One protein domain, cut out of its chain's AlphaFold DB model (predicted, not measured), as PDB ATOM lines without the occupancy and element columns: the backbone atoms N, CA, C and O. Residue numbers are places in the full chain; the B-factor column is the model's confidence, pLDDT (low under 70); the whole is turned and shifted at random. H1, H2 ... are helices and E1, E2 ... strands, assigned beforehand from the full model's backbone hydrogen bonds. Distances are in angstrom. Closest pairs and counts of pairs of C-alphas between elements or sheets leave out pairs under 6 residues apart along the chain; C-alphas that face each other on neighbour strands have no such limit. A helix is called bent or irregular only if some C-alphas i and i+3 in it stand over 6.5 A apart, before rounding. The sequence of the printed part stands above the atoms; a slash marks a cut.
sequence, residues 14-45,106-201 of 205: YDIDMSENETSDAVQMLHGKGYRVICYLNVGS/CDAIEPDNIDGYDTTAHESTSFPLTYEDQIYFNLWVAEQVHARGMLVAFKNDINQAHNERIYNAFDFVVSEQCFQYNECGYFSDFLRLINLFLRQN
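This is residues 14 to 45 and 106 to 201 of the 205 residues of the protein "Glycoside-hydrolase family GH114" of Nitrosomonas communis (UniProt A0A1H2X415). Six parallel strands stand side by side in one sheet that is strongly twisted and curled like part of a barrel, from its edge strand E1 to its other edge strand E6, which are not neighbours. Helices H2, H3 and H5 pack along the outer side of the curve, H1 stands at the level of the sheet, and H4 sits between H3 and H5. The 128 residues printed, with five named helices and six named strands, run E1 H1 H2 E2 E3 H3 E4 H4 E5 H5 E6, and the sheet order is the chain order, E1 E2 E3 E4 E5 E6. The class is mixed, helices and strands; the whole is compact, with a radius of gyration of the C-alphas of 14.8 A and spans of 42 by 32 by 30 A.

The sheet begins at its edge strand E1, residues 14 to 17, parallel to E2, residues 36 to 42, where N 38 and O 14 are 2.8 A apart, within hydrogen-bond range. E3, residues 108 to 112, is parallel to E2, with N 112 and O 41 at 2.8 A. E4, residues 151 to 155, is staggered: residues 151 to 152 pair with E3, with N 109 and O 151 at 2.8 A, and residues 153 to 155 pair with E5, residues 172 to 176, with N 154 and O 172 at 2.8 A. E6, residues 197 to 200, is the other edge strand, parallel to E5, with N 198 and O 173 at 3.0 A. From edge to edge the way across the sheet turns by 147 degrees. H3, residues 131 to 146, has a height over the sheet of 10.5 A and runs along the strands, at 11 degrees to E4 on the local plane; its closest C-alphas to E4 are those of Ala 142 and Val 152, 6.0 A. H2, residues 26 to 32, is on the sheet at a height of 8.4 A, only just over E1 and E2 with 3 C-alphas on each. H5, residues 184 to 193, lies over E5 at a height of 8.9 A and is irregular, with C-alphas 186 and 189 at 7.6 A. H2, H3 and H5 with the sheet make two layers, helices on one face of a sheet. H1, residues 18 to 21, is at the sheet's level, at a height of 2.2 A. H4, residues 164 to 167, is not on the sheet; it touches residues 135 to 139 of H3, closest at the C-alphas of Leu 139 and Ile 166, 6.9 A. H4 and H5 only just touch, with 3 pairs of C-alphas within 8 A, the closest those of Tyr 167 and Phe 190, 5.6 A. Four strand-helix-strand units, two parallel neighbour strands with helix between, have right-handed crossovers: E1, H1 H2, E2; E3, H3, E4; E4, H4, E5; and E5, H5, E6. Every O i to N i+4 pair is within hydrogen-bond range in H2 and H3, against 3 of 6 in H5; H1 and H4 are too short for such a pair.

E1 begins at C-alpha 14, (5.899, -4.728, 91.706). E2, Arg 36 to Asn 42, is the longest strand by residues, 19.6 A. E3 measures 12.8 A, E4 12.9 A and E5 13.5 A. H3, the longest helix, measures 22.6 A from C-alpha 131 at (-1.801, -11.378, 120.827). H5 measures 15.3 A, and E6 ends at C-alpha 200, (6.935, 0.473, 100.628).

The C-alphas farthest apart are those of Lys 33 and Pro 128, 45.6 A. Residues 46 to 105 are not printed, and C-alphas 45 and 106 are 20.8 A apart across the cut. The link from E3 to H3, residues 113 to 130, is long. Mean pLDDT of the printed part is 89.8; residues 179 to 180 and 191 to 201 are under 70.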
ATOM      1  N   TYR A  14       7.037  -5.634  91.651       93.75
ATOM      2  CA  TYR A  14       5.899  -4.728  91.706       93.75
ATOM      3  C   TYR A  14       4.903  -5.256  92.718       93.75
ATOM      4  O   TYR A  14       4.543  -6.428  92.655       93.75
ATOM      5  N   ASP A  15       4.462  -4.374  93.603       94.56
ATOM      6  CA  ASP A  15       3.306  -4.605  94.455       94.56
ATOM      7  C   ASP A  15       2.089  -3.925  93.830       94.56
ATOM      8  O   ASP A  15       2.166  -2.745  93.465       94.56
ATOM      9  N   ILE A  16       1.014  -4.677  93.609       94.50
ATOM     10  CA  ILE A  16      -0.188  -4.200  92.920       94.50
ATOM     11  C   ILE A  16      -1.443  -4.616  93.689       94.50
ATOM     12  O   ILE A  16      -1.519  -5.732  94.197       94.50
ATOM     13  N   ASP A  17      -2.470  -3.760  93.716       94.50
ATOM     14  CA  ASP A  17      -3.773  -4.151  94.269       94.50
ATOM     15  C   ASP A  17      -4.376  -5.288  93.433       94.50
ATOM     16  O   ASP A  17      -4.541  -5.159  92.212       94.50
ATOM     17  N   MET A  18      -4.698  -6.406  94.089       94.88
ATOM     18  CA  MET A  18      -5.223  -7.585  93.405       94.88
ATOM     19  C   MET A  18      -6.571  -7.302  92.727       94.88
ATOM     20  O   MET A  18      -6.743  -7.623  91.552       94.88
ATOM     21  N   SER A  19      -7.537  -6.707  93.436       92.25
ATOM     22  CA  SER A  19      -8.896  -6.530  92.902       92.25
ATOM     23  C   SER A  19      -8.930  -5.535  91.747       92.25
ATOM     24  O   SER A  19      -9.657  -5.749  90.781       92.25
ATOM     25  N   GLU A  20      -8.134  -4.465  91.807       91.12
ATOM     26  CA  GLU A  20      -8.077  -3.477  90.725       91.12
ATOM     27  C   GLU A  20      -7.461  -4.030  89.432       91.12
ATOM     28  O   GLU A  20      -7.708  -3.495  88.346       91.12
ATOM     29  N   ASN A  21      -6.656  -5.090  89.541       93.25
ATOM     30  CA  ASN A  21      -5.913  -5.669  88.427       93.25
ATOM     31  C   ASN A  21      -6.404  -7.058  88.005       93.25
ATOM     32  O   ASN A  21      -5.891  -7.586  87.021       93.25
ATOM     33  N   GLU A  22      -7.408  -7.638  88.666       91.50
ATOM     34  CA  GLU A  22      -7.870  -9.002  88.377       91.50
ATOM     35  C   GLU A  22      -8.359  -9.192  86.936       91.50
ATOM     36  O   GLU A  22      -8.092 -10.210  86.305       91.50
ATOM     37  N   THR A  23      -9.061  -8.201  86.389       91.38
ATOM     38  CA  THR A  23      -9.570  -8.257  85.006       91.38
ATOM     39  C   THR A  23      -8.564  -7.737  83.977       91.38
ATOM     40  O   THR A  23      -8.886  -7.627  82.794       91.38
ATOM     41  N   SER A  24      -7.350  -7.399  84.417       92.31
ATOM     42  CA  SER A  24      -6.273  -6.898  83.567       92.31
ATOM     43  C   SER A  24      -5.252  -7.991  83.237       92.31
ATOM     44  O   SER A  24      -5.252  -9.063  83.831       92.31
ATOM     45  N   ASP A  25      -4.335  -7.697  82.316       93.31
ATOM     46  CA  ASP A  25      -3.162  -8.521  82.009       93.31
ATOM     47  C   ASP A  25      -1.903  -8.069  82.776       93.31
ATOM     48  O   ASP A  25      -0.783  -8.412  82.392       93.31
ATOM     49  N   ALA A  26      -2.057  -7.275  83.847       94.62
ATOM     50  CA  ALA A  26      -0.940  -6.625  84.531       94.62
ATOM     51  C   ALA A  26       0.119  -7.618  85.026       94.62
ATOM     52  O   ALA A  26       1.309  -7.394  84.802       94.62
ATOM     53  N   VAL A  27      -0.297  -8.728  85.648       96.19
ATOM     54  CA  VAL A  27       0.626  -9.751  86.162       96.19
ATOM     55  C   VAL A  27       1.424 -10.373  85.016       96.19
ATOM     56  O   VAL A  27       2.653 -10.396  85.053       96.19
ATOM     57  N   GLN A  28       0.745 -10.783  83.941       96.88
ATOM     58  CA  GLN A  28       1.378 -11.403  82.774       96.88
ATOM     59  C   GLN A  28       2.311 -10.423  82.053       96.88
ATOM     60  O   GLN A  28       3.405 -10.796  81.628       96.88
ATOM     61  N   MET A  29       1.904  -9.159  81.934       95.44
ATOM     62  CA  MET A  29       2.704  -8.089  81.343       95.44
ATOM     63  C   MET A  29       3.991  -7.847  82.144       95.44
ATOM     64  O   MET A  29       5.068  -7.722  81.552       95.44
ATOM     65  N   LEU A  30       3.901  -7.812  83.476       95.81
ATOM     66  CA  LEU A  30       5.050  -7.638  84.367       95.81
ATOM     67  C   LEU A  30       5.988  -8.850  84.315       95.81
ATOM     68  O   LEU A  30       7.198  -8.680  84.136       95.81
ATOM     69  N   HIS A  31       5.442 -10.066  84.364       97.00
ATOM     70  CA  HIS A  31       6.201 -11.308  84.195       97.00
ATOM     71  C   HIS A  31       6.919 -11.379  82.848       97.00
ATOM     72  O   HIS A  31       8.103 -11.711  82.800       97.00
ATOM     73  N   GLY A  32       6.255 -10.996  81.753       96.50
ATOM     74  CA  GLY A  32       6.849 -10.952  80.412       96.50
ATOM     75  C   GLY A  32       8.024  -9.973  80.289       96.50
ATOM     76  O   GLY A  32       8.850 -10.103  79.387       96.50
ATOM     77  N   LYS A  33       8.131  -9.015  81.218       94.38
ATOM     78  CA  LYS A  33       9.255  -8.075  81.347       94.38
ATOM     79  C   LYS A  33      10.308  -8.526  82.369       94.38
ATOM     80  O   LYS A  33      11.294  -7.820  82.562       94.38
ATOM     81  N   GLY A  34      10.125  -9.688  82.995       95.00
ATOM     82  CA  GLY A  34      11.047 -10.264  83.973       95.00
ATOM     83  C   GLY A  34      10.878  -9.742  85.402       95.00
ATOM     84  O   GLY A  34      11.778  -9.947  86.216       95.00
ATOM     85  N   TYR A  35       9.769  -9.067  85.714       95.81
ATOM     86  CA  TYR A  35       9.449  -8.653  87.081       95.81
ATOM     87  C   TYR A  35       8.771  -9.781  87.861       95.81
ATOM     88  O   TYR A  35       8.134 -10.652  87.272       95.81
ATOM     89  N   ARG A  36       8.881  -9.728  89.190       96.69
ATOM     90  CA  ARG A  36       8.018 -10.476  90.114       96.69
ATOM     91  C   ARG A  36       6.857  -9.605  90.565       96.69
ATOM     92  O   ARG A  36       7.000  -8.382  90.624       96.69
ATOM     93  N   VAL A  37       5.732 -10.229  90.882       97.00
ATOM     94  CA  VAL A  37       4.499  -9.537  91.247       97.00
ATOM     95  C   VAL A  37       4.019  -9.999  92.612       97.00
ATOM     96  O   VAL A  37       3.748 -11.180  92.825       97.00
ATOM     97  N   ILE A  38       3.902  -9.037  93.516       98.12
ATOM     98  CA  ILE A  38       3.209  -9.165  94.788       98.12
ATOM     99  C   ILE A  38       1.802  -8.623  94.577       98.12
ATOM    100  O   ILE A  38       1.618  -7.577  93.954       98.12
ATOM    101  N   CYS A  39       0.815  -9.371  95.044       97.88
ATOM    102  CA  CYS A  39      -0.569  -8.941  95.024       97.88
ATOM    103  C   CYS A  39      -0.982  -8.532  96.434       97.88
ATOM    104  O   CYS A  39      -1.076  -9.374  97.333       97.88
ATOM    105  N   TYR A  40      -1.248  -7.242  96.601       97.31
ATOM    106  CA  TYR A  40      -1.824  -6.679  97.808       97.31
ATOM    107  C   TYR A  40      -3.242  -7.209  98.021       97.31
ATOM    108  O   TYR A  40      -4.091  -7.200  97.116       97.31
ATOM    109  N   LEU A  41      -3.491  -7.652  99.250       96.62
ATOM    110  CA  LEU A  41      -4.781  -8.108  99.731       96.62
ATOM    111  C   LEU A  41      -4.991  -7.619 101.152       96.62
ATOM    112  O   LEU A  41      -4.281  -8.028 102.063       96.62
ATOM    113  N   ASN A  42      -6.049  -6.850 101.379       96.31
ATOM    114  CA  ASN A  42      -6.458  -6.594 102.747       96.31
ATOM    115  C   ASN A  42      -7.138  -7.835 103.339       96.31
ATOM    116  O   ASN A  42      -8.142  -8.318 102.796       96.31
ATOM    117  N   VAL A  43      -6.567  -8.378 104.414       98.19
ATOM    118  CA  VAL A  43      -7.075  -9.589 105.079       98.19
ATOM    119  C   VAL A  43      -7.645  -9.296 106.464       98.19
ATOM    120  O   VAL A  43      -8.482 -10.063 106.941       98.19
ATOM    121  N   GLY A  44      -7.220  -8.196 107.093       97.50
ATOM    122  CA  GLY A  44      -7.662  -7.777 108.424       97.50
ATOM    123  C   GLY A  44      -8.752  -6.708 108.443       97.50
ATOM    124  O   GLY A  44      -9.324  -6.440 109.503       97.50
ATOM    125  N   SER A  45      -9.096  -6.131 107.291       97.06
ATOM    126  CA  SER A  45     -10.217  -5.207 107.157       97.06
ATOM    127  C   SER A  45     -11.134  -5.529 105.974       97.06
ATOM    128  O   SER A  45     -10.825  -6.260 105.026       97.06
ATOM    129  N   CYS A 106       0.012 -14.343  90.703       98.38
ATOM    130  CA  CYS A 106       0.820 -13.610  91.681       98.38
ATOM    131  C   CYS A 106       1.976 -14.494  92.199       98.38
ATOM    132  O   CYS A 106       1.777 -15.677  92.473       98.38
ATOM    133  N   ASP A 107       3.185 -13.937  92.340       98.50
ATOM    134  CA  ASP A 107       4.323 -14.659  92.933       98.50
ATOM    135  C   ASP A 107       4.235 -14.660  94.469       98.50
ATOM    136  O   ASP A 107       4.707 -15.589  95.130       98.50
ATOM    137  N   ALA A 108       3.646 -13.606  95.039       98.38
ATOM    138  CA  ALA A 108       3.481 -13.448  96.474       98.38
ATOM    139  C   ALA A 108       2.224 -12.653  96.840       98.38
ATOM    140  O   ALA A 108       1.647 -11.958  96.002       98.38
ATOM    141  N   ILE A 109       1.850 -12.721  98.115       98.62
ATOM    142  CA  ILE A 109       0.793 -11.918  98.728       98.62
ATOM    143  C   ILE A 109       1.401 -10.928  99.720       98.62
ATOM    144  O   ILE A 109       2.226 -11.319 100.548       98.62
ATOM    145  N   GLU A 110       0.951  -9.676  99.667       97.94
ATOM    146  CA  GLU A 110       1.076  -8.708 100.763       97.94
ATOM    147  C   GLU A 110      -0.266  -8.680 101.523       97.94
ATOM    148  O   GLU A 110      -1.215  -8.044 101.055       97.94
ATOM    149  N   PRO A 111      -0.405  -9.420 102.642       98.12
ATOM    150  CA  PRO A 111      -1.620  -9.423 103.443       98.12
ATOM    151  C   PRO A 111      -1.625  -8.225 104.399       98.12
ATOM    152  O   PRO A 111      -0.837  -8.171 105.341       98.12
ATOM    153  N   ASP A 112      -2.523  -7.275 104.173       96.50
ATOM    154  CA  ASP A 112      -2.591  -6.044 104.960       96.50
ATOM    155  C   ASP A 112      -3.512  -6.152 106.182       96.50
ATOM    156  O   ASP A 112      -4.406  -7.011 106.235       96.50
ATOM    157  N   ASN A 113      -3.296  -5.248 107.145       96.31
ATOM    158  CA  ASN A 113      -4.020  -5.152 108.419       96.31
ATOM    159  C   ASN A 113      -3.886  -6.399 109.315       96.31
ATOM    160  O   ASN A 113      -4.839  -6.848 109.956       96.31
ATOM    161  N   ILE A 114      -2.685  -6.980 109.366       97.25
ATOM    162  CA  ILE A 114      -2.373  -8.184 110.154       97.25
ATOM    163  C   ILE A 114      -1.874  -7.884 111.584       97.25
ATOM    164  O   ILE A 114      -1.187  -8.708 112.186       97.25
ATOM    165  N   ASP A 115      -2.241  -6.728 112.134       96.25
ATOM    166  CA  ASP A 115      -1.800  -6.183 113.427       96.25
ATOM    167  C   ASP A 115      -2.957  -5.628 114.288       96.25
ATOM    168  O   ASP A 115      -2.729  -4.945 115.282       96.25
ATOM    169  N   GLY A 116      -4.217  -5.945 113.968       96.25
ATOM    170  CA  GLY A 116      -5.398  -5.352 114.615       96.25
ATOM    171  C   GLY A 116      -5.538  -5.585 116.132       96.25
ATOM    172  O   GLY A 116      -6.355  -4.934 116.783       96.25
ATOM    173  N   TYR A 117      -4.778  -6.499 116.743       96.75
ATOM    174  CA  TYR A 117      -4.715  -6.603 118.211       96.75
ATOM    175  C   TYR A 117      -3.944  -5.444 118.867       96.75
ATOM    176  O   TYR A 117      -4.131  -5.182 120.060       96.75
ATOM    177  N   ASP A 118      -3.061  -4.784 118.117       94.38
ATOM    178  CA  ASP A 118      -2.148  -3.774 118.624       94.38
ATOM    179  C   ASP A 118      -2.806  -2.393 118.659       94.38
ATOM    180  O   ASP A 118      -2.729  -1.583 117.735       94.38
ATOM    181  N   THR A 119      -3.415  -2.085 119.801       89.44
ATOM    182  CA  THR A 119      -4.024  -0.772 120.042       89.44
ATOM    183  C   THR A 119      -3.007   0.348 120.286       89.44
ATOM    184  O   THR A 119      -3.401   1.459 120.638       89.44
ATOM    185  N   THR A 120      -1.702   0.062 120.225       88.62
ATOM    186  CA  THR A 120      -0.651   1.090 120.278       88.62
ATOM    187  C   THR A 120      -0.275   1.595 118.888       88.62
ATOM    188  O   THR A 120       0.165   2.738 118.777       88.62
ATOM    189  N   ALA A 121      -0.509   0.782 117.851       84.81
ATOM    190  CA  ALA A 121      -0.311   1.140 116.451       84.81
ATOM    191  C   ALA A 121      -1.569   1.768 115.828       84.81
ATOM    192  O   ALA A 121      -1.457   2.756 115.103       84.81
ATOM    193  N   HIS A 122      -2.761   1.256 116.168       86.06
ATOM    194  CA  HIS A 122      -4.038   1.689 115.578       86.06
ATOM    195  C   HIS A 122      -5.153   1.845 116.620       86.06
ATOM    196  O   HIS A 122      -5.034   1.417 117.770       86.06
ATOM    197  N   GLU A 123      -6.283   2.444 116.239       89.62
ATOM    198  CA  GLU A 123      -7.470   2.480 117.095       89.62
ATOM    199  C   GLU A 123      -8.087   1.089 117.306       89.62
ATOM    200  O   GLU A 123      -7.919   0.161 116.520       89.62
ATOM    201  N   SER A 124      -8.877   0.948 118.376       93.50
ATOM    202  CA  SER A 124      -9.531  -0.322 118.692       93.50
ATOM    203  C   SER A 124     -10.423  -0.828 117.555       93.50
ATOM    204  O   SER A 124     -11.350  -0.145 117.111       93.50
ATOM    205  N   THR A 125     -10.254  -2.107 117.222       96.50
ATOM    206  CA  THR A 125     -11.110  -2.858 116.292       96.50
ATOM    207  C   THR A 125     -12.542  -3.062 116.791       96.50
ATOM    208  O   THR A 125     -13.385  -3.530 116.030       96.50
ATOM    209  N   SER A 126     -12.841  -2.721 118.055       95.81
ATOM    210  CA  SER A 126     -14.041  -3.105 118.829       95.81
ATOM    211  C   SER A 126     -14.181  -4.602 119.130       95.81
ATOM    212  O   SER A 126     -15.110  -4.999 119.836       95.81
ATOM    213  N   PHE A 127     -13.235  -5.426 118.677       97.56
ATOM    214  CA  PHE A 127     -13.130  -6.826 119.065       97.56
ATOM    215  C   PHE A 127     -12.055  -6.996 120.142       97.56
ATOM    216  O   PHE A 127     -11.024  -6.323 120.103       97.56
ATOM    217  N   PRO A 128     -12.249  -7.904 121.115       96.19
ATOM    218  CA  PRO A 128     -11.245  -8.192 122.132       96.19
ATOM    219  C   PRO A 128     -10.178  -9.137 121.555       96.19
ATOM    220  O   PRO A 128     -10.066 -10.288 121.983       96.19
ATOM    221  N   LEU A 129      -9.457  -8.678 120.529       97.88
ATOM    222  CA  LEU A 129      -8.380  -9.430 119.895       97.88
ATOM    223  C   LEU A 129      -7.192  -9.518 120.851       97.88
ATOM    224  O   LEU A 129      -6.772  -8.525 121.440       97.88
ATOM    225  N   THR A 130      -6.668 -10.726 121.025       97.81
ATOM    226  CA  THR A 130      -5.461 -10.962 121.819       97.81
ATOM    227  C   THR A 130      -4.248 -11.151 120.917       97.81
ATOM    228  O   THR A 130      -4.383 -11.480 119.741       97.81
ATOM    229  N   TYR A 131      -3.054 -11.036 121.500       97.69
ATOM    230  CA  TYR A 131      -1.801 -11.378 120.827       97.69
ATOM    231  C   TYR A 131      -1.864 -12.768 120.164       97.69
ATOM    232  O   TYR A 131      -1.537 -12.920 118.994       97.69
ATOM    233  N   GLU A 132      -2.365 -13.783 120.875       98.19
ATOM    234  CA  GLU A 132      -2.469 -15.146 120.329       98.19
ATOM    235  C   GLU A 132      -3.572 -15.305 119.274       98.19
ATOM    236  O   GLU A 132      -3.458 -16.174 118.412       98.19
ATOM    237  N   ASP A 133      -4.622 -14.475 119.303       98.56
ATOM    238  CA  ASP A 133      -5.601 -14.443 118.210       98.56
ATOM    239  C   ASP A 133      -4.954 -13.950 116.916       98.56
ATOM    240  O   ASP A 133      -5.165 -14.554 115.863       98.56
ATOM    241  N   GLN A 134      -4.121 -12.908 117.010       98.50
ATOM    242  CA  GLN A 134      -3.370 -12.397 115.868       98.50
ATOM    243  C   GLN A 134      -2.317 -13.398 115.386       98.50
ATOM    244  O   GLN A 134      -2.261 -13.664 114.190       98.50
ATOM    245  N   ILE A 135      -1.566 -14.046 116.290       98.50
ATOM    246  CA  ILE A 135      -0.618 -15.100 115.891       98.50
ATOM    247  C   ILE A 135      -1.346 -16.208 115.128       98.50
ATOM    248  O   ILE A 135      -0.896 -16.614 114.060       98.50
ATOM    249  N   TYR A 136      -2.472 -16.705 115.654       98.75
ATOM    250  CA  TYR A 136      -3.235 -17.757 114.984       98.75
ATOM    251  C   TYR A 136      -3.670 -17.318 113.583       98.75
ATOM    252  O   TYR A 136      -3.505 -18.070 112.625       98.75
ATOM    253  N   PHE A 137      -4.219 -16.108 113.462       98.81
ATOM    254  CA  PHE A 137      -4.661 -15.565 112.184       98.81
ATOM    255  C   PHE A 137      -3.502 -15.402 111.195       98.81
ATOM    256  O   PHE A 137      -3.604 -15.874 110.067       98.81
ATOM    257  N   ASN A 138      -2.382 -14.822 111.624       98.75
ATOM    258  CA  ASN A 138      -1.212 -14.574 110.784       98.75
ATOM    259  C   ASN A 138      -0.591 -15.891 110.287       98.75
ATOM    260  O   ASN A 138      -0.279 -16.019 109.104       98.75
ATOM    261  N   LEU A 139      -0.491 -16.905 111.154       98.75
ATOM    262  CA  LEU A 139      -0.045 -18.248 110.763       98.75
ATOM    263  C   LEU A 139      -1.021 -18.924 109.798       98.75
ATOM    264  O   LEU A 139      -0.591 -19.551 108.833       98.75
ATOM    265  N   TRP A 140      -2.328 -18.781 110.034       98.81
ATOM    266  CA  TRP A 140      -3.349 -19.299 109.128       98.81
ATOM    267  C   TRP A 140      -3.249 -18.644 107.744       98.81
ATOM    268  O   TRP A 140      -3.297 -19.346 106.738       98.81
ATOM    269  N   VAL A 141      -3.058 -17.322 107.671       98.88
ATOM    270  CA  VAL A 141      -2.846 -16.608 106.401       98.88
ATOM    271  C   VAL A 141      -1.615 -17.153 105.683       98.88
ATOM    272  O   VAL A 141      -1.724 -17.525 104.515       98.88
ATOM    273  N   ALA A 142      -0.476 -17.264 106.373       98.69
ATOM    274  CA  ALA A 142       0.752 -17.791 105.785       98.69
ATOM    275  C   ALA A 142       0.563 -19.211 105.225       98.69
ATOM    276  O   ALA A 142       0.860 -19.462 104.056       98.69
ATOM    277  N   GLU A 143      -0.050 -20.108 106.003       98.75
ATOM    278  CA  GLU A 143      -0.374 -21.471 105.568       98.75
ATOM    279  C   GLU A 143      -1.256 -21.477 104.308       98.75
ATOM    280  O   GLU A 143      -0.995 -22.225 103.363       98.75
ATOM    281  N   GLN A 144      -2.290 -20.631 104.254       98.81
ATOM    282  CA  GLN A 144      -3.185 -20.560 103.096       98.81
ATOM    283  C   GLN A 144      -2.494 -20.033 101.835       98.81
ATOM    284  O   GLN A 144      -2.828 -20.474 100.729       98.81
ATOM    285  N   VAL A 145      -1.560 -19.094 101.978       98.81
ATOM    286  CA  VAL A 145      -0.781 -18.557 100.857       98.81
ATOM    287  C   VAL A 145       0.201 -19.616 100.346       98.81
ATOM    288  O   VAL A 145       0.208 -19.923  99.150       98.81
ATOM    289  N   HIS A 146       0.939 -20.267 101.248       98.75
ATOM    290  CA  HIS A 146       1.880 -21.341 100.911       98.75
ATOM    291  C   HIS A 146       1.204 -22.554 100.275       98.75
ATOM    292  O   HIS A 146       1.739 -23.128  99.327       98.75
ATOM    293  N   ALA A 147      -0.002 -22.915 100.722       98.62
ATOM    294  CA  ALA A 147      -0.789 -23.997 100.125       98.62
ATOM    295  C   ALA A 147      -1.115 -23.761  98.636       98.62
ATOM    296  O   ALA A 147      -1.433 -24.706  97.914       98.62
ATOM    297  N   ARG A 148      -1.014 -22.511  98.168       98.56
ATOM    298  CA  ARG A 148      -1.198 -22.096  96.768       98.56
ATOM    299  C   ARG A 148       0.126 -21.839  96.041       98.56
ATOM    300  O   ARG A 148       0.118 -21.345  94.916       98.56
ATOM    301  N   GLY A 149       1.260 -22.176  96.657       98.12
ATOM    302  CA  GLY A 149       2.594 -22.046  96.068       98.12
ATOM    303  C   GLY A 149       3.086 -20.607  95.901       98.12
ATOM    304  O   GLY A 149       4.017 -20.386  95.131       98.12
ATOM    305  N   MET A 150       2.465 -19.646  96.585       98.50
ATOM    306  CA  MET A 150       2.879 -18.239  96.602       98.50
ATOM    307  C   MET A 150       3.689 -17.946  97.867       98.50
ATOM    308  O   MET A 150       3.522 -18.634  98.874       98.50
ATOM    309  N   LEU A 151       4.536 -16.917  97.826       98.25
ATOM    310  CA  LEU A 151       5.209 -16.387  99.017       98.25
ATOM    311  C   LEU A 151       4.287 -15.425  99.784       98.25
ATOM    312  O   LEU A 151       3.343 -14.878  99.213       98.25
ATOM    313  N   VAL A 152       4.567 -15.169 101.058       98.06
ATOM    314  CA  VAL A 152       3.763 -14.274 101.902       98.06
ATOM    315  C   VAL A 152       4.619 -13.237 102.629       98.06
ATOM    316  O   VAL A 152       5.626 -13.564 103.261       98.06
ATOM    317  N   ALA A 153       4.195 -11.975 102.546       96.62
ATOM    318  CA  ALA A 153       4.802 -10.867 103.268       96.62
ATOM    319  C   ALA A 153       4.277 -10.778 104.703       96.62
ATOM    320  O   ALA A 153       3.081 -10.924 104.948       96.62
ATOM    321  N   PHE A 154       5.153 -10.459 105.645       96.06
ATOM    322  CA  PHE A 154       4.761  -9.971 106.957       96.06
ATOM    323  C   PHE A 154       4.675  -8.441 106.911       96.06
ATOM    324  O   PHE A 154       5.674  -7.783 106.614       96.06
ATOM    325  N   LYS A 155       3.482  -7.884 107.146       93.88
ATOM    326  CA  LYS A 155       3.184  -6.453 107.027       93.88
ATOM    327  C   LYS A 155       3.092  -5.785 108.398       93.88
ATOM    328  O   LYS A 155       2.241  -6.161 109.193       93.88
ATOM    329  N   ASN A 156       3.950  -4.789 108.633       90.88
ATOM    330  CA  ASN A 156       3.944  -3.814 109.742       90.88
ATOM    331  C   ASN A 156       3.929  -4.305 111.209       90.88
ATOM    332  O   ASN A 156       4.393  -3.541 112.045       90.88
ATOM    333  N   ASP A 157       3.474  -5.514 111.552       92.31
ATOM    334  CA  ASP A 157       3.277  -5.983 112.938       92.31
ATOM    335  C   ASP A 157       4.601  -6.166 113.718       92.31
ATOM    336  O   ASP A 157       5.106  -7.269 113.956       92.31
ATOM    337  N   ILE A 158       5.193  -5.047 114.136       90.06
ATOM    338  CA  ILE A 158       6.488  -4.982 114.824       90.06
ATOM    339  C   ILE A 158       6.490  -5.763 116.140       90.06
ATOM    340  O   ILE A 158       7.509  -6.338 116.523       90.06
ATOM    341  N   ASN A 159       5.347  -5.823 116.825       91.88
ATOM    342  CA  ASN A 159       5.225  -6.453 118.134       91.88
ATOM    343  C   ASN A 159       5.176  -7.989 118.036       91.88
ATOM    344  O   ASN A 159       5.555  -8.681 118.989       91.88
ATOM    345  N   GLN A 160       4.788  -8.549 116.882       94.94
ATOM    346  CA  GLN A 160       4.911  -9.988 116.604       94.94
ATOM    347  C   GLN A 160       6.131 -10.361 115.757       94.94
ATOM    348  O   GLN A 160       6.439 -11.550 115.661       94.94
ATOM    349  N   ALA A 161       6.880  -9.388 115.226       91.56
ATOM    350  CA  ALA A 161       8.049  -9.623 114.370       91.56
ATOM    351  C   ALA A 161       9.146 -10.497 115.013       91.56
ATOM    352  O   ALA A 161       9.837 -11.240 114.317       91.56
ATOM    353  N   HIS A 162       9.283 -10.454 116.343       90.00
ATOM    354  CA  HIS A 162      10.239 -11.275 117.101       90.00
ATOM    355  C   HIS A 162       9.693 -12.647 117.520       90.00
ATOM    356  O   HIS A 162      10.396 -13.432 118.161       90.00
ATOM    357  N   ASN A 163       8.431 -12.960 117.212       94.25
ATOM    358  CA  ASN A 163       7.869 -14.259 117.547       94.25
ATOM    359  C   ASN A 163       8.421 -15.326 116.601       94.25
ATOM    360  O   ASN A 163       8.237 -15.242 115.389       94.25
ATOM    361  N   GLU A 164       9.017 -16.380 117.157       94.00
ATOM    362  CA  GLU A 164       9.594 -17.474 116.369       94.00
ATOM    363  C   GLU A 164       8.612 -18.156 115.430       94.00
ATOM    364  O   GLU A 164       8.982 -18.572 114.333       94.00
ATOM    365  N   ARG A 165       7.342 -18.239 115.820       95.75
ATOM    366  CA  ARG A 165       6.314 -18.803 114.947       95.75
ATOM    367  C   ARG A 165       6.101 -17.927 113.714       95.75
ATOM    368  O   ARG A 165       5.876 -18.460 112.638       95.75
ATOM    369  N   ILE A 166       6.202 -16.609 113.870       96.06
ATOM    370  CA  ILE A 166       5.962 -15.630 112.809       96.06
ATOM    371  C   ILE A 166       7.151 -15.553 111.861       96.06
ATOM    372  O   ILE A 166       6.985 -15.805 110.672       96.06
ATOM    373  N   TYR A 167       8.364 -15.300 112.359       91.94
ATOM    374  CA  TYR A 167       9.513 -15.153 111.458       91.94
ATOM    375  C   TYR A 167       9.900 -16.447 110.724       91.94
ATOM    376  O   TYR A 167      10.626 -16.385 109.738       91.94
ATOM    377  N   ASN A 168       9.432 -17.616 111.182       91.81
ATOM    378  CA  ASN A 168       9.598 -18.885 110.463       91.81
ATOM    379  C   ASN A 168       8.462 -19.187 109.471       91.81
ATOM    380  O   ASN A 168       8.617 -20.087 108.648       91.81
ATOM    381  N   ALA A 169       7.316 -18.506 109.573       95.69
ATOM    382  CA  ALA A 169       6.145 -18.761 108.732       95.69
ATOM    383  C   ALA A 169       6.033 -17.813 107.533       95.69
ATOM    384  O   ALA A 169       5.355 -18.143 106.569       95.69
ATOM    385  N   PHE A 170       6.668 -16.644 107.583       95.88
ATOM    386  CA  PHE A 170       6.598 -15.634 106.527       95.88
ATOM    387  C   PHE A 170       7.894 -15.582 105.711       95.88
ATOM    388  O   PHE A 170       8.964 -15.881 106.229       95.88
ATOM    389  N   ASP A 171       7.808 -15.185 104.438       94.69
ATOM    390  CA  ASP A 171       8.921 -15.294 103.479       94.69
ATOM    391  C   ASP A 171       9.708 -14.002 103.279       94.69
ATOM    392  O   ASP A 171      10.790 -14.024 102.697       94.69
ATOM    393  N   PHE A 172       9.135 -12.865 103.664       92.38
ATOM    394  CA  PHE A 172       9.755 -11.542 103.626       92.38
ATOM    395  C   PHE A 172       8.914 -10.561 104.443       92.38
ATOM    396  O   PHE A 172       7.823 -10.890 104.901       92.38
ATOM    397  N   VAL A 173       9.420  -9.345 104.619       91.44
ATOM    398  CA  VAL A 173       8.698  -8.260 105.294       91.44
ATOM    399  C   VAL A 173       8.399  -7.156 104.293       91.44
ATOM    400  O   VAL A 173       9.275  -6.777 103.505       91.44
ATOM    401  N   VAL A 174       7.181  -6.629 104.366       89.88
ATOM    402  CA  VAL A 174       6.818  -5.321 103.821       89.88
ATOM    403  C   VAL A 174       6.573  -4.417 105.016       89.88
ATOM    404  O   VAL A 174       5.779  -4.729 105.895       89.88
ATOM    405  N   SER A 175       7.304  -3.314 105.096       86.19
ATOM    406  CA  SER A 175       7.098  -2.340 106.161       86.19
ATOM    407  C   SER A 175       6.972  -0.951 105.573       86.19
ATOM    408  O   SER A 175       7.800  -0.512 104.763       86.19
ATOM    409  N   GLU A 176       5.927  -0.266 106.007       79.44
ATOM    410  CA  GLU A 176       5.704   1.137 105.725       79.44
ATOM    411  C   GLU A 176       6.462   1.970 106.753       79.44
ATOM    412  O   GLU A 176       6.446   1.699 107.947       79.44
ATOM    413  N   GLN A 177       7.175   2.993 106.282       71.94
ATOM    414  CA  GLN A 177       7.733   4.046 107.137       71.94
ATOM    415  C   GLN A 177       8.672   3.597 108.289       71.94
ATOM    416  O   GLN A 177       9.027   4.436 109.117       71.94
ATOM    417  N   CYS A 178       9.212   2.366 108.304       70.44
ATOM    418  CA  CYS A 178      10.107   1.899 109.386       70.44
ATOM    419  C   CYS A 178      11.307   2.831 109.661       70.44
ATOM    420  O   CYS A 178      11.839   2.867 110.769       70.44
ATOM    421  N   PHE A 179      11.779   3.576 108.650       58.78
ATOM    422  CA  PHE A 179      12.865   4.553 108.798       58.78
ATOM    423  C   PHE A 179      12.401   5.816 109.505       58.78
ATOM    424  O   PHE A 179      13.142   6.375 110.309       58.78
ATOM    425  N   GLN A 180      11.187   6.259 109.195       63.53
ATOM    426  CA  GLN A 180      10.584   7.441 109.791       63.53
ATOM    427  C   GLN A 180      10.304   7.215 111.278       63.53
ATOM    428  O   GLN A 180      10.539   8.121 112.074       63.53
ATOM    429  N   TYR A 181       9.873   6.006 111.648       71.62
ATOM    430  CA  TYR A 181       9.531   5.658 113.030       71.62
ATOM    431  C   TYR A 181      10.629   4.890 113.783       71.62
ATOM    432  O   TYR A 181      10.462   4.551 114.949       71.62
ATOM    433  N   ASN A 182      11.797   4.677 113.162       75.88
ATOM    434  CA  ASN A 182      12.922   3.925 113.738       75.88
ATOM    435  C   ASN A 182      12.542   2.494 114.185       75.88
ATOM    436  O   ASN A 182      13.044   1.965 115.175       75.88
ATOM    437  N   GLU A 183      11.670   1.855 113.414       79.38
ATOM    438  CA  GLU A 183      11.113   0.524 113.677       79.38
ATOM    439  C   GLU A 183      11.835  -0.584 112.911       79.38
ATOM    440  O   GLU A 183      11.623  -1.772 113.135       79.38
ATOM    441  N   CYS A 184      12.746  -0.219 112.013       77.56
ATOM    442  CA  CYS A 184      13.368  -1.191 111.125       77.56
ATOM    443  C   CYS A 184      14.180  -2.280 111.866       77.56
ATOM    444  O   CYS A 184      14.388  -3.368 111.332       77.56
ATOM    445  N   GLY A 185      14.608  -2.019 113.109       78.38
ATOM    446  CA  GLY A 185      15.280  -3.003 113.964       78.38
ATOM    447  C   GLY A 185      14.385  -4.150 114.452       78.38
ATOM    448  O   GLY A 185      14.905  -5.239 114.709       78.38
ATOM    449  N   TYR A 186      13.063  -3.949 114.522       78.62
ATOM    450  CA  TYR A 186      12.113  -4.982 114.963       78.62
ATOM    451  C   TYR A 186      12.054  -6.174 113.999       78.62
ATOM    452  O   TYR A 186      11.758  -7.295 114.394       78.62
ATOM    453  N   PHE A 187      12.446  -5.972 112.740       81.56
ATOM    454  CA  PHE A 187      12.485  -7.022 111.720       81.56
ATOM    455  C   PHE A 187      13.857  -7.704 111.596       81.56
ATOM    456  O   PHE A 187      14.118  -8.426 110.634       81.56
ATOM    457  N   SER A 188      14.771  -7.482 112.543       79.88
ATOM    458  CA  SER A 188      16.136  -8.026 112.472       79.88
ATOM    459  C   SER A 188      16.191  -9.558 112.443       79.88
ATOM    460  O   SER A 188      17.051 -10.114 111.759       79.88
ATOM    461  N   ASP A 189      15.265 -10.247 113.114       79.12
ATOM    462  CA  ASP A 189      15.192 -11.712 113.075       79.12
ATOM    463  C   ASP A 189      14.795 -12.241 111.692       79.12
ATOM    464  O   ASP A 189      15.400 -13.204 111.217       79.12
ATOM    465  N   PHE A 190      13.887 -11.549 110.995       74.62
ATOM    466  CA  PHE A 190      13.584 -11.824 109.591       74.62
ATOM    467  C   PHE A 190      14.827 -11.646 108.722       74.62
ATOM    468  O   PHE A 190      15.207 -12.561 108.004       74.62
ATOM    469  N   LEU A 191      15.532 -10.518 108.845       69.56
ATOM    470  CA  LEU A 191      16.736 -10.233 108.050       69.56
ATOM    471  C   LEU A 191      17.878 -11.237 108.275       69.56
ATOM    472  O   LEU A 191      18.744 -11.398 107.416       69.56
ATOM    473  N   ARG A 192      17.910 -11.896 109.439       67.19
ATOM    474  CA  ARG A 192      18.910 -12.919 109.767       67.19
ATOM    475  C   ARG A 192      18.605 -14.268 109.114       67.19
ATOM    476  O   ARG A 192      19.539 -15.014 108.823       67.19
ATOM    477  N   LEU A 193      17.327 -14.592 108.931       62.16
ATOM    478  CA  LEU A 193      16.867 -15.890 108.427       62.16
ATOM    479  C   LEU A 193      16.468 -15.846 106.945       62.16
ATOM    480  O   LEU A 193      16.490 -16.873 106.271       62.16
ATOM    481  N   ILE A 194      16.141 -14.659 106.434       59.62
ATOM    482  CA  ILE A 194      15.502 -14.434 105.141       59.62
ATOM    483  C   ILE A 194      16.237 -13.300 104.408       59.62
ATOM    484  O   ILE A 194      16.419 -12.203 104.927       59.62
ATOM    485  N   ASN A 195      16.645 -13.552 103.161       52.53
ATOM    486  CA  ASN A 195      17.451 -12.623 102.353       52.53
ATOM    487  C   ASN A 195      16.642 -11.520 101.627       52.53
ATOM    488  O   ASN A 195      17.202 -10.832 100.771       52.53
ATOM    489  N   LEU A 196      15.342 -11.350 101.903       59.69
ATOM    490  CA  LEU A 196      14.470 -10.425 101.167       59.69
ATOM    491  C   LEU A 196      13.683  -9.502 102.118       59.69
ATOM    492  O   LEU A 196      12.919  -9.965 102.957       59.69
ATOM    493  N   PHE A 197      13.862  -8.186 101.965       60.53
ATOM    494  CA  PHE A 197      13.141  -7.141 102.704       60.53
ATOM    495  C   PHE A 197      12.699  -6.052 101.733       60.53
ATOM    496  O   PHE A 197      13.539  -5.474 101.033       60.53
ATOM    497  N   LEU A 198      11.395  -5.774 101.682       61.88
ATOM    498  CA  LEU A 198      10.814  -4.797 100.770       61.88
ATOM    499  C   LEU A 198      10.336  -3.568 101.533       61.88
ATOM    500  O   LEU A 198       9.721  -3.651 102.591       61.88
ATOM    501  N   ARG A 199      10.659  -2.398 100.980       57.31
ATOM    502  CA  ARG A 199      10.256  -1.102 101.528       57.31
ATOM    503  C   ARG A 199       9.150  -0.532 100.669       57.31
ATOM    504  O   ARG A 199       9.366  -0.313  99.476       57.31
ATOM    505  N   GLN A 200       8.017  -0.240 101.286       49.12
ATOM    506  CA  GLN A 200       6.935   0.473 100.628       49.12
ATOM    507  C   GLN A 200       7.117   1.970 100.908       49.12
ATOM    508  O   GLN A 200       7.139   2.412 102.058       49.12
ATOM    509  N   ASN A 201       7.323   2.766  99.855       43.94
ATOM    510  CA  ASN A 201       7.289   4.222  99.969       43.94
ATOM    511  C   ASN A 201       5.823   4.652  99.878       43.94
ATOM    512  O   ASN A 201       5.268   4.710  98.781       43.94
TER     513      ASN A 201